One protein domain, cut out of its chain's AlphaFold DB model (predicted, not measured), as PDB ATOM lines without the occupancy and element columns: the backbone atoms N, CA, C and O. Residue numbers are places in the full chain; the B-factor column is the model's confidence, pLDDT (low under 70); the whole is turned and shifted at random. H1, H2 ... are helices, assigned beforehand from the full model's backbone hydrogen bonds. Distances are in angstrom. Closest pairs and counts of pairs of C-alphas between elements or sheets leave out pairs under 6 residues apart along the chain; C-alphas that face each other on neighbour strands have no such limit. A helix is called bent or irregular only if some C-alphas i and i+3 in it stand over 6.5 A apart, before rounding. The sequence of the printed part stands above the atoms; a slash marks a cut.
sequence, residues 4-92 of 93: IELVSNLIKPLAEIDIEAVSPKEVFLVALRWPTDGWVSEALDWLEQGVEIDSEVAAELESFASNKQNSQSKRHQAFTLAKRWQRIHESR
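Overview. This is residues 4 to 92 of the 93 residues of an uncharacterized protein of Marinobacter sp. DSM 11874 (UniProt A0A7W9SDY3). Look for a flat slab of two helical hairpins side by side, H2 with H3 and H4 with H5, with H1 packed on the first hairpin, away from the second. The 89 printed residues hold five named helices, H1 to H5 in that order, and no named strand: the class is all helix. The whole is compact, with a radius of gyration of the C-alphas of 12.6 A and spans of 34 by 32 by 17 A.

Arrangement. Start at H1, residues 4 to 11, which touches H2, residues 24 to 32, about perpendicular at 77 degrees; their closest C-alphas, Leu 6 and Val 27, are 5.2 A apart. H1 touches H3, residues 37 to 48, at 39 to 43 alone, closest at C-alphas 10 and 42, 5.8 A. H2 and H3 form a hairpin, only just steep at 36 degrees, with C-alphas 28 and 43 closest, 5.3 A. H2 touches H4, residues 55 to 66, at a shallow tilt of 18 degrees, the same way, with C-alphas 32 and 64 closest, 6.6 A. H4 and H5, residues 72 to 90, form a hairpin, only just shallow at 34.6 degrees, with C-alphas 65 and 75 closest, 3.9 A. H3 and H4 are apart. In H2, H4 and H5 every O i to N i+4 pair is within hydrogen-bond range, in H3 6 of 8, in H1 1 of 4 beside 4 of 5 O i to N i+3 pairs.

Along the chain. Find C-alpha 4 at (126.626, 156.056, 129.526), where H1 begins, 11.8 A long; H2 has 12.5 A, H3 17.9 A and H4 16.6 A. H3 is irregular: C-alphas 38 and 41 are 7.1 A apart. H5 runs 26.2 A to C-alpha 90 at (140.547, 141.753, 101.704).

Size, cuts and confidence. C-alphas 4 and 92 are the two farthest apart, 38.2 A. The printed part has no cut; the link from H1 to H2 is long. Residues 91 to 92 have pLDDT under 70.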
ATOM      1  N   ILE A   4     126.409 156.711 128.223       90.88
ATOM      2  CA  ILE A   4     126.626 156.056 129.526       90.88
ATOM      3  C   ILE A   4     125.729 154.822 129.663       90.88
ATOM      4  O   ILE A   4     126.189 153.759 130.077       90.88
ATOM      5  N   GLU A   5     124.458 154.942 129.285       90.31
ATOM      6  CA  GLU A   5     123.505 153.829 129.285       90.31
ATOM      7  C   GLU A   5     123.945 152.723 128.325       90.31
ATOM      8  O   GLU A   5     123.843 151.551 128.667       90.31
ATOM      9  N   LEU A   6     124.489 153.085 127.155       91.19
ATOM     10  CA  LEU A   6     125.028 152.122 126.193       91.19
ATOM     11  C   LEU A   6     126.160 151.296 126.805       91.19
ATOM     12  O   LEU A   6     126.022 150.079 126.902       91.19
ATOM     13  N   VAL A   7     127.234 151.935 127.277       91.81
ATOM     14  CA  VAL A   7     128.397 151.207 127.826       91.81
ATOM     15  C   VAL A   7     128.079 150.449 129.108       91.81
ATOM     16  O   VAL A   7     128.701 149.429 129.370       91.81
ATOM     17  N   SER A   8     127.056 150.857 129.867       92.12
ATOM     18  CA  SER A   8     126.609 150.112 131.053       92.12
ATOM     19  C   SER A   8     126.110 148.698 130.723       92.12
ATOM     20  O   SER A   8     126.106 147.837 131.600       92.12
ATOM     21  N   ASN A   9     125.728 148.418 129.470       92.06
ATOM     22  CA  ASN A   9     125.365 147.062 129.051       92.06
ATOM     23  C   ASN A   9     126.559 146.095 129.087       92.06
ATOM     24  O   ASN A   9     126.342 144.909 129.306       92.06
ATOM     25  N   LEU A  10     127.799 146.593 128.975       90.81
ATOM     26  CA  LEU A  10     129.030 145.791 129.059       90.81
ATOM     27  C   LEU A  10     129.241 145.112 130.417       90.81
ATOM     28  O   LEU A  10     130.042 144.189 130.519       90.81
ATOM     29  N   ILE A  11     128.515 145.538 131.457       90.88
ATOM     30  CA  ILE A  11     128.541 144.895 132.780       90.88
ATOM     31  C   ILE A  11     128.029 143.447 132.699       90.88
ATOM     32  O   ILE A  11     128.371 142.619 133.543       90.88
ATOM     33  N   LYS A  12     127.203 143.136 131.695       90.44
ATOM     34  CA  LYS A  12     126.638 141.806 131.478       90.44
ATOM     35  C   LYS A  12     127.318 141.105 130.294       90.44
ATOM     36  O   LYS A  12     127.807 141.773 129.378       90.44
ATOM     37  N   PRO A  13     127.325 139.761 130.269       89.81
ATOM     38  CA  PRO A  13     127.715 139.004 129.084       89.81
ATOM     39  C   PRO A  13     126.836 139.349 127.877       89.81
ATOM     40  O   PRO A  13     125.646 139.631 128.029       89.81
ATOM     41  N   LEU A  14     127.390 139.226 126.669       90.69
ATOM     42  CA  LEU A  14     126.674 139.452 125.409       90.69
ATOM     43  C   LEU A  14     125.390 138.612 125.316       90.69
ATOM     44  O   LEU A  14     124.371 139.085 124.824       90.69
ATOM     45  N   ALA A  15     125.427 137.375 125.821       90.81
ATOM     46  CA  ALA A  15     124.293 136.450 125.801       90.81
ATOM     47  C   ALA A  15     123.083 136.919 126.632       90.81
ATOM     48  O   ALA A  15     121.979 136.418 126.436       90.81
ATOM     49  N   GLU A  16     123.281 137.854 127.563       90.31
ATOM     50  CA  GLU A  16     122.216 138.414 128.402       90.31
ATOM     51  C   GLU A  16     121.636 139.716 127.836       90.31
ATOM     52  O   GLU A  16     120.767 140.332 128.461       90.31
ATOM     53  N   ILE A  17     122.116 140.158 126.672       92.00
ATOM     54  CA  ILE A  17     121.627 141.371 126.030       92.00
ATOM     55  C   ILE A  17     120.371 141.095 125.230       92.00
ATOM     56  O   ILE A  17     120.312 140.197 124.392       92.00
ATOM     57  N   ASP A  18     119.384 141.953 125.460       90.62
ATOM     58  CA  ASP A  18     118.236 142.084 124.584       90.62
ATOM     59  C   ASP A  18     118.656 142.826 123.307       90.62
ATOM     60  O   ASP A  18     118.707 144.059 123.260       90.62
ATOM     61  N   ILE A  19     118.997 142.050 122.279       88.38
ATOM     62  CA  ILE A  19     119.454 142.561 120.982       88.38
ATOM     63  C   ILE A  19     118.361 143.313 120.210       88.38
ATOM     64  O   ILE A  19     118.679 144.042 119.273       88.38
ATOM     65  N   GLU A  20     117.086 143.155 120.586       88.69
ATOM     66  CA  GLU A  20     115.982 143.925 120.003       88.69
ATOM     67  C   GLU A  20     115.924 145.342 120.592       88.69
ATOM     68  O   GLU A  20     115.503 146.282 119.917       88.69
ATOM     69  N   ALA A  21     116.387 145.508 121.834       88.75
ATOM     70  CA  ALA A  21     116.422 146.789 122.533       88.75
ATOM     71  C   ALA A  21     117.763 147.528 122.392       88.75
ATOM     72  O   ALA A  21     117.790 148.762 122.412       88.75
ATOM     73  N   VAL A  22     118.879 146.799 122.280       91.75
ATOM     74  CA  VAL A  22     120.236 147.361 122.289       91.75
ATOM     75  C   VAL A  22     121.110 146.685 121.241       91.75
ATOM     76  O   VAL A  22     121.330 145.480 121.291       91.75
ATOM     77  N   SER A  23     121.696 147.474 120.338       92.62
ATOM     78  CA  SER A  23     122.670 146.971 119.366       92.62
ATOM     79  C   SER A  23     124.023 146.687 120.038       92.62
ATOM     80  O   SER A  23     124.682 147.629 120.495       92.62
ATOM     81  N   PRO A  24     124.510 145.427 120.056       93.06
ATOM     82  CA  PRO A  24     125.818 145.109 120.633       93.06
ATOM     83  C   PRO A  24     126.968 145.832 119.928       93.06
ATOM     84  O   PRO A  24     127.925 146.263 120.571       93.06
ATOM     85  N   LYS A  25     126.843 146.028 118.608       93.69
ATOM     86  CA  LYS A  25     127.797 146.797 117.806       93.69
ATOM     87  C   LYS A  25     127.874 148.249 118.277       93.69
ATOM     88  O   LYS A  25     128.968 148.784 118.424       93.69
ATOM     89  N   GLU A  26     126.737 148.898 118.517       93.50
ATOM     90  CA  GLU A  26     126.729 150.296 118.963       93.50
ATOM     91  C   GLU A  26     127.361 150.448 120.345       93.50
ATOM     92  O   GLU A  26     128.174 151.349 120.550       93.50
ATOM     93  N   VAL A  27     127.052 149.540 121.276       94.19
ATOM     94  CA  VAL A  27     127.685 149.514 122.602       94.19
ATOM     95  C   VAL A  27     129.201 149.359 122.476       94.19
ATOM     96  O   VAL A  27     129.951 150.123 123.085       94.19
ATOM     97  N   PHE A  28     129.649 148.423 121.637       94.62
ATOM     98  CA  PHE A  28     131.063 148.186 121.370       94.62
ATOM     99  C   PHE A  28     131.769 149.432 120.805       94.62
ATOM    100  O   PHE A  28     132.818 149.843 121.305       94.62
ATOM    101  N   LEU A  29     131.178 150.082 119.797       94.75
ATOM    102  CA  LEU A  29     131.745 151.287 119.185       94.75
ATOM    103  C   LEU A  29     131.823 152.453 120.175       94.75
ATOM    104  O   LEU A  29     132.821 153.174 120.201       94.75
ATOM    105  N   VAL A  30     130.799 152.641 121.012       94.81
ATOM    106  CA  VAL A  30     130.824 153.681 122.051       94.81
ATOM    107  C   VAL A  30     131.915 153.396 123.083       94.81
ATOM    108  O   VAL A  30     132.592 154.327 123.515       94.81
ATOM    109  N   ALA A  31     132.135 152.131 123.439       94.12
ATOM    110  CA  ALA A  31     133.175 151.745 124.383       94.12
ATOM    111  C   ALA A  31     134.595 151.992 123.848       94.12
ATOM    112  O   ALA A  31     135.431 152.521 124.578       94.12
ATOM    113  N   LEU A  32     134.866 151.689 122.572       92.62
ATOM    114  CA  LEU A  32     136.160 151.997 121.943       92.62
ATOM    115  C   LEU A  32     136.423 153.502 121.820       92.62
ATOM    116  O   LEU A  32     137.568 153.938 121.920       92.62
ATOM    117  N   ARG A  33     135.367 154.294 121.614       91.88
ATOM    118  CA  ARG A  33     135.443 155.760 121.521       91.88
ATOM    119  C   ARG A  33     135.449 156.444 122.889       91.88
ATOM    120  O   ARG A  33     135.514 157.673 122.950       91.88
ATOM    121  N   TRP A  34     135.346 155.682 123.978       91.00
ATOM    122  CA  TRP A  34     135.267 156.252 125.313       91.00
ATOM    123  C   TRP A  34     136.569 156.989 125.662       91.00
ATOM    124  O   TRP A  34     137.651 156.494 125.348       91.00
ATOM    125  N   PRO A  35     136.514 158.141 126.359       85.19
ATOM    126  CA  PRO A  35     137.717 158.920 126.681       85.19
ATOM    127  C   PRO A  35     138.765 158.179 127.522       85.19
ATOM    128  O   PRO A  35     139.903 158.627 127.632       85.19
ATOM    129  N   THR A  36     138.371 157.077 128.159       84.19
ATOM    130  CA  THR A  36     139.230 156.250 129.006       84.19
ATOM    131  C   THR A  36     139.100 154.793 128.604       84.19
ATOM    132  O   THR A  36     137.996 154.342 128.309       84.19
ATOM    133  N   ASP A  37     140.163 154.019 128.795       80.94
ATOM    134  CA  ASP A  37     140.198 152.576 128.524       80.94
ATOM    135  C   ASP A  37     139.255 151.716 129.399       80.94
ATOM    136  O   ASP A  37     139.273 150.490 129.275       80.94
ATOM    137  N   GLY A  38     138.476 152.312 130.309       85.25
ATOM    138  CA  GLY A  38     137.707 151.623 131.352       85.25
ATOM    139  C   GLY A  38     136.658 150.621 130.866       85.25
ATOM    140  O   GLY A  38     136.383 149.694 131.604       85.25
ATOM    141  N   TRP A  39     136.134 150.781 129.648       92.25
ATOM    142  CA  TRP A  39     135.124 149.885 129.050       92.25
ATOM    143  C   TRP A  39     135.677 148.995 127.934       92.25
ATOM    144  O   TRP A  39     134.974 148.175 127.347       92.25
ATOM    145  N   VAL A  40     136.940 149.210 127.572       91.88
ATOM    146  CA  VAL A  40     137.541 148.564 126.403       91.88
ATOM    147  C   VAL A  40     137.790 147.086 126.666       91.88
ATOM    148  O   VAL A  40     137.714 146.292 125.740       91.88
ATOM    149  N   SER A  41     138.103 146.711 127.908       91.62
ATOM    150  CA  SER A  41     138.338 145.305 128.249       91.62
ATOM    151  C   SER A  41     137.079 144.481 127.990       91.62
ATOM    152  O   SER A  41     137.114 143.521 127.232       91.62
ATOM    153  N   GLU A  42     135.953 144.946 128.513       93.62
ATOM    154  CA  GLU A  42     134.647 144.318 128.387       93.62
ATOM    155  C   GLU A  42     134.173 144.310 126.928       93.62
ATOM    156  O   GLU A  42     133.625 143.321 126.444       93.62
ATOM    157  N   ALA A  43     134.431 145.395 126.190       93.75
ATOM    158  CA  ALA A  43     134.127 145.462 124.766       93.75
ATOM    159  C   ALA A  43     134.926 144.422 123.962       93.75
ATOM    160  O   ALA A  43     134.372 143.745 123.096       93.75
ATOM    161  N   LEU A  44     136.222 144.265 124.245       92.25
ATOM    162  CA  LEU A  44     137.051 143.256 123.585       92.25
ATOM    163  C   LEU A  44     136.612 141.831 123.960       92.25
ATOM    164  O   LEU A  44     136.576 140.975 123.077       92.25
ATOM    165  N   ASP A  45     136.192 141.591 125.205       91.69
ATOM    166  CA  ASP A  45     135.642 140.298 125.638       91.69
ATOM    167  C   ASP A  45     134.350 139.938 124.884       91.69
ATOM    168  O   ASP A  45     134.093 138.772 124.584       91.69
ATOM    169  N   TRP A  46     133.527 140.923 124.517       93.38
ATOM    170  CA  TRP A  46     132.334 140.689 123.700       93.38
ATOM    171  C   TRP A  46     132.641 140.235 122.269       93.38
ATOM    172  O   TRP A  46     131.856 139.481 121.687       93.38
ATOM    173  N   LEU A  47     133.781 140.632 121.698       90.88
ATOM    174  CA  LEU A  47     134.219 140.095 120.405       90.88
ATOM    175  C   LEU A  47     134.535 138.599 120.510       90.88
ATOM    176  O   LEU A  47     134.225 137.842 119.593       90.88
ATOM    177  N   GLU A  48     135.099 138.153 121.635       86.88
ATOM    178  CA  GLU A  48     135.321 136.726 121.898       86.88
ATOM    179  C   GLU A  48     134.002 135.965 122.094       86.88
ATOM    180  O   GLU A  48     133.903 134.792 121.738       86.88
ATOM    181  N   GLN A  49     132.968 136.650 122.589       88.25
ATOM    182  CA  GLN A  49     131.612 136.112 122.747       88.25
ATOM    183  C   GLN A  49     130.793 136.106 121.447       88.25
ATOM    184  O   GLN A  49     129.704 135.532 121.424       88.25
ATOM    185  N   GLY A  50     131.309 136.689 120.361       87.00
ATOM    186  CA  GLY A  50     130.711 136.589 119.030       87.00
ATOM    187  C   GLY A  50     130.036 137.852 118.504       87.00
ATOM    188  O   GLY A  50     129.251 137.743 117.563       87.00
ATOM    189  N   VAL A  51     130.332 139.042 119.048       88.75
ATOM    190  CA  VAL A  51     129.982 140.289 118.346       88.75
ATOM    191  C   VAL A  51     130.626 140.274 116.959       88.75
ATOM    192  O   VAL A  51     131.834 140.076 116.814       88.75
ATOM    193  N   GLU A  52     129.801 140.469 115.933       89.50
ATOM    194  CA  GLU A  52     130.262 140.492 114.552       89.50
ATOM    195  C   GLU A  52     131.222 141.667 114.332       89.50
ATOM    196  O   GLU A  52     130.921 142.820 114.645       89.50
ATOM    197  N   ILE A  53     132.392 141.362 113.772       93.00
ATOM    198  CA  ILE A  53     133.306 142.383 113.275       93.00
ATOM    199  C   ILE A  53     132.903 142.656 111.832       93.00
ATOM    200  O   ILE A  53     133.036 141.784 110.974       93.00
ATOM    201  N   ASP A  54     132.432 143.867 111.571       94.06
ATOM    202  CA  ASP A  54     132.262 144.406 110.228       94.06
ATOM    203  C   ASP A  54     133.361 145.434 109.910       94.06
ATOM    204  O   ASP A  54     134.296 145.647 110.690       94.06
ATOM    205  N   SER A  55     133.260 146.085 108.751       93.25
ATOM    206  CA  SER A  55     134.243 147.084 108.322       93.25
ATOM    207  C   SER A  55     134.355 148.278 109.268       93.25
ATOM    208  O   SER A  55     135.440 148.837 109.411       93.25
ATOM    209  N   GLU A  56     133.258 148.686 109.909       94.94
ATOM    210  CA  GLU A  56     133.263 149.818 110.837       94.94
ATOM    211  C   GLU A  56     133.940 149.429 112.154       94.94
ATOM    212  O   GLU A  56     134.824 150.140 112.626       94.94
ATOM    213  N   VAL A  57     133.586 148.264 112.703       95.25
ATOM    214  CA  VAL A  57     134.219 147.702 113.904       95.25
ATOM    215  C   VAL A  57     135.719 147.503 113.676       95.25
ATOM    216  O   VAL A  57     136.530 147.881 114.522       95.25
ATOM    217  N   ALA A  58     136.115 146.966 112.518       95.50
ATOM    218  CA  ALA A  58     137.519 146.774 112.168       95.50
ATOM    219  C   ALA A  58     138.291 148.101 112.061       95.50
ATOM    220  O   ALA A  58     139.414 148.196 112.563       95.50
ATOM    221  N   ALA A  59     137.694 149.130 111.452       95.19
ATOM    222  CA  ALA A  59     138.301 150.455 111.356       95.19
ATOM    223  C   ALA A  59     138.457 151.118 112.736       95.19
ATOM    224  O   ALA A  59     139.499 151.707 113.030       95.19
ATOM    225  N   GLU A  60     137.457 150.984 113.611       95.81
ATOM    226  CA  GLU A  60     137.519 151.536 114.966       95.81
ATOM    227  C   GLU A  60     138.571 150.820 115.825       95.81
ATOM    228  O   GLU A  60     139.326 151.466 116.551       95.81
ATOM    229  N   LEU A  61     138.706 149.498 115.689       95.75
ATOM    230  CA  LEU A  61     139.782 148.727 116.319       95.75
ATOM    231  C   LEU A  61     141.176 149.193 115.860       95.75
ATOM    232  O   LEU A  61     142.096 149.292 116.674       95.75
ATOM    233  N   GLU A  62     141.347 149.502 114.572       95.81
ATOM    234  CA  GLU A  62     142.608 150.025 114.029       95.81
ATOM    235  C   GLU A  62     142.912 151.447 114.534       95.81
ATOM    236  O   GLU A  62     144.052 151.744 114.918       95.81
ATOM    237  N   SER A  63     141.890 152.302 114.616       94.69
ATOM    238  CA  SER A  63     141.972 153.632 115.233       94.69
ATOM    239  C   SER A  63     142.396 153.535 116.703       94.69
ATOM    240  O   SER A  63     143.394 154.139 117.115       94.69
ATOM    241  N   PHE A  64     141.719 152.681 117.479       94.62
ATOM    242  CA  PHE A  64     142.027 152.432 118.885       94.62
ATOM    243  C   PHE A  64     143.464 151.933 119.077       94.62
ATOM    244  O   PHE A  64     144.186 152.416 119.953       94.62
ATOM    245  N   ALA A  65     143.904 150.988 118.243       95.12
ATOM    246  CA  ALA A  65     145.254 150.436 118.292       95.12
ATOM    247  C   ALA A  65     146.351 151.473 118.002       95.12
ATOM    248  O   ALA A  65     147.466 151.365 118.521       95.12
ATOM    249  N   SER A  66     146.036 152.484 117.193       94.06
ATOM    250  CA  SER A  66     146.973 153.530 116.780       94.06
ATOM    251  C   SER A  66     147.115 154.653 117.816       94.06
ATOM    252  O   SER A  66     148.111 155.385 117.809       94.06
ATOM    253  N   ASN A  67     146.164 154.785 118.744       92.00
ATOM    254  CA  ASN A  67     146.197 155.812 119.778       92.00
ATOM    255  C   ASN A  67     147.158 155.439 120.919       92.00
ATOM    256  O   ASN A  67     146.865 154.599 121.765       92.00
ATOM    257  N   LYS A  68     148.304 156.127 120.996       90.44
ATOM    258  CA  LYS A  68     149.355 155.869 121.999       90.44
ATOM    259  C   LYS A  68     148.949 156.160 123.451       90.44
ATOM    260  O   LYS A  68     149.682 155.736 124.344       90.44
ATOM    261  N   GLN A  69     147.837 156.858 123.686       89.75
ATOM    262  CA  GLN A  69     147.309 157.106 125.035       89.75
ATOM    263  C   GLN A  69     146.687 155.844 125.646       89.75
ATOM    264  O   GLN A  69     146.741 155.663 126.860       89.75
ATOM    265  N   ASN A  70     146.174 154.948 124.801       88.94
ATOM    266  CA  ASN A  70     145.566 153.696 125.230       88.94
ATOM    267  C   ASN A  70     146.642 152.708 125.686       88.94
ATOM    268  O   ASN A  70     147.780 152.731 125.202       88.94
ATOM    269  N   SER A  71     146.292 151.790 126.581       91.00
ATOM    270  CA  SER A  71     147.242 150.821 127.124       91.00
ATOM    271  C   SER A  71     147.821 149.910 126.031       91.00
ATOM    272  O   SER A  71     147.126 149.457 125.118       91.00
ATOM    273  N   GLN A  72     149.119 149.606 126.125       94.00
ATOM    274  CA  GLN A  72     149.830 148.823 125.107       94.00
ATOM    275  C   GLN A  72     149.195 147.449 124.856       94.00
ATOM    276  O   GLN A  72     149.107 147.025 123.704       94.00
ATOM    277  N   SER A  73     148.752 146.771 125.917       93.19
ATOM    278  CA  SER A  73     148.102 145.462 125.817       93.19
ATOM    279  C   SER A  73     146.798 145.548 125.018       93.19
ATOM    280  O   SER A  73     146.646 144.816 124.039       93.19
ATOM    281  N   LYS A  74     145.924 146.520 125.330       92.50
ATOM    282  CA  LYS A  74     144.654 146.730 124.614       92.50
ATOM    283  C   LYS A  74     144.876 147.100 123.150       92.50
ATOM    284  O   LYS A  74     144.224 146.549 122.269       92.50
ATOM    285  N   ARG A  75     145.855 147.967 122.862       94.25
ATOM    286  CA  ARG A  75     146.223 148.309 121.476       94.25
ATOM    287  C   ARG A  75     146.675 147.087 120.681       94.25
ATOM    288  O   ARG A  75     146.302 146.941 119.523       94.25
ATOM    289  N   HIS A  76     147.474 146.212 121.291       95.25
ATOM    290  CA  HIS A  76     147.963 145.005 120.627       95.25
ATOM    291  C   HIS A  76     146.830 144.016 120.311       95.25
ATOM    292  O   HIS A  76     146.785 143.463 119.210       95.25
ATOM    293  N   GLN A  77     145.897 143.833 121.248       94.44
ATOM    294  CA  GLN A  77     144.715 142.997 121.044       94.44
ATOM    295  C   GLN A  77     143.826 143.566 119.931       94.44
ATOM    296  O   GLN A  77     143.532 142.858 118.966       94.44
ATOM    297  N   ALA A  78     143.493 144.860 119.999       94.50
ATOM    298  CA  ALA A  78     142.671 145.525 118.992       94.50
ATOM    299  C   ALA A  78     143.295 145.452 117.588       94.50
ATOM    300  O   ALA A  78     142.623 145.089 116.622       94.50
ATOM    301  N   PHE A  79     144.608 145.689 117.484       95.56
ATOM    302  CA  PHE A  79     145.353 145.549 116.232       95.56
ATOM    303  C   PHE A  79     145.254 144.136 115.653       95.56
ATOM    304  O   PHE A  79     144.998 143.961 114.463       95.56
ATOM    305  N   THR A  80     145.454 143.119 116.492       95.00
ATOM    306  CA  THR A  80     145.411 141.715 116.066       95.00
ATOM    307  C   THR A  80     144.035 141.349 115.511       95.00
ATOM    308  O   THR A  80     143.950 140.692 114.472       95.00
ATOM    309  N   LEU A  81     142.965 141.815 116.160       94.25
ATOM    310  CA  LEU A  81     141.586 141.579 115.734       94.25
ATOM    311  C   LEU A  81     141.274 142.277 114.404       94.25
ATOM    312  O   LEU A  81     140.820 141.613 113.470       94.25
ATOM    313  N   ALA A  82     141.615 143.564 114.270       94.69
ATOM    314  CA  ALA A  82     141.438 144.312 113.025       94.69
ATOM    315  C   ALA A  82     142.180 143.649 111.852       94.69
ATOM    316  O   ALA A  82     141.597 143.393 110.797       94.69
ATOM    317  N   LYS A  83     143.454 143.279 112.048       94.94
ATOM    318  CA  LYS A  83     144.264 142.635 111.002       94.94
ATOM    319  C   LYS A  83     143.762 141.243 110.643       94.94
ATOM    320  O   LYS A  83     143.839 140.851 109.479       94.94
ATOM    321  N   ARG A  84     143.251 140.478 111.612       93.31
ATOM    322  CA  ARG A  84     142.629 139.177 111.342       93.31
ATOM    323  C   ARG A  84     141.391 139.341 110.464       93.31
ATOM    324  O   ARG A  84     141.255 138.597 109.496       93.31
ATOM    325  N   TRP A  85     140.535 140.313 110.772       94.12
ATOM    326  CA  TRP A  85     139.341 140.595 109.981       94.12
ATOM    327  C   TRP A  85     139.684 141.039 108.553       94.12
ATOM    328  O   TRP A  85     139.168 140.449 107.603       94.12
ATOM    329  N   GLN A  86     140.614 141.992 108.407       92.50
ATOM    330  CA  GLN A  86     141.090 142.487 107.108       92.50
ATOM    331  C   GLN A  86     141.611 141.342 106.241       92.50
ATOM    332  O   GLN A  86     141.181 141.187 105.109       92.50
ATOM    333  N   ARG A  87     142.442 140.442 106.781       92.50
ATOM    334  CA  ARG A  87     142.940 139.285 106.015       92.50
ATOM    335  C   ARG A  87     141.830 138.373 105.503       92.50
ATOM    336  O   ARG A  87     141.964 137.832 104.414       92.50
ATOM    337  N   ILE A  88     140.758 138.173 106.263       92.50
ATOM    338  CA  ILE A  88     139.640 137.325 105.828       92.50
ATOM    339  C   ILE A  88     138.849 137.998 104.694       92.50
ATOM    340  O   ILE A  88     138.415 137.307 103.774       92.50
ATOM    341  N   HIS A  89     138.700 139.326 104.727       87.25
ATOM    342  CA  HIS A  89     137.784 140.061 103.844       87.25
ATOM    343  C   HIS A  89     138.460 140.784 102.666       87.25
ATOM    344  O   HIS A  89     137.836 140.942 101.625       87.25
ATOM    345  N   GLU A  90     139.735 141.159 102.781       74.12
ATOM    346  CA  GLU A  90     140.547 141.753 101.704       74.12
ATOM    347  C   GLU A  90     141.183 140.689 100.793       74.12
ATOM    348  O   GLU A  90     141.627 141.000  99.692       74.12
ATOM    349  N   SER A  91     141.187 139.411 101.197       56.47
ATOM    350  CA  SER A  91     141.685 138.294 100.370       56.47
ATOM    351  C   SER A  91     140.690 137.815  99.305       56.47
ATOM    352  O   SER A  91     140.868 136.732  98.743       56.47
ATOM    353  N   ARG A  92     139.627 138.577  99.031       44.62
ATOM    354  CA  ARG A  92     138.644 138.259  97.993       44.62
ATOM    355  C   ARG A  92     138.919 139.145  96.766       44.62
ATOM    356  O   ARG A  92     138.600 140.330  96.834       44.62
TER     357      ARG A  92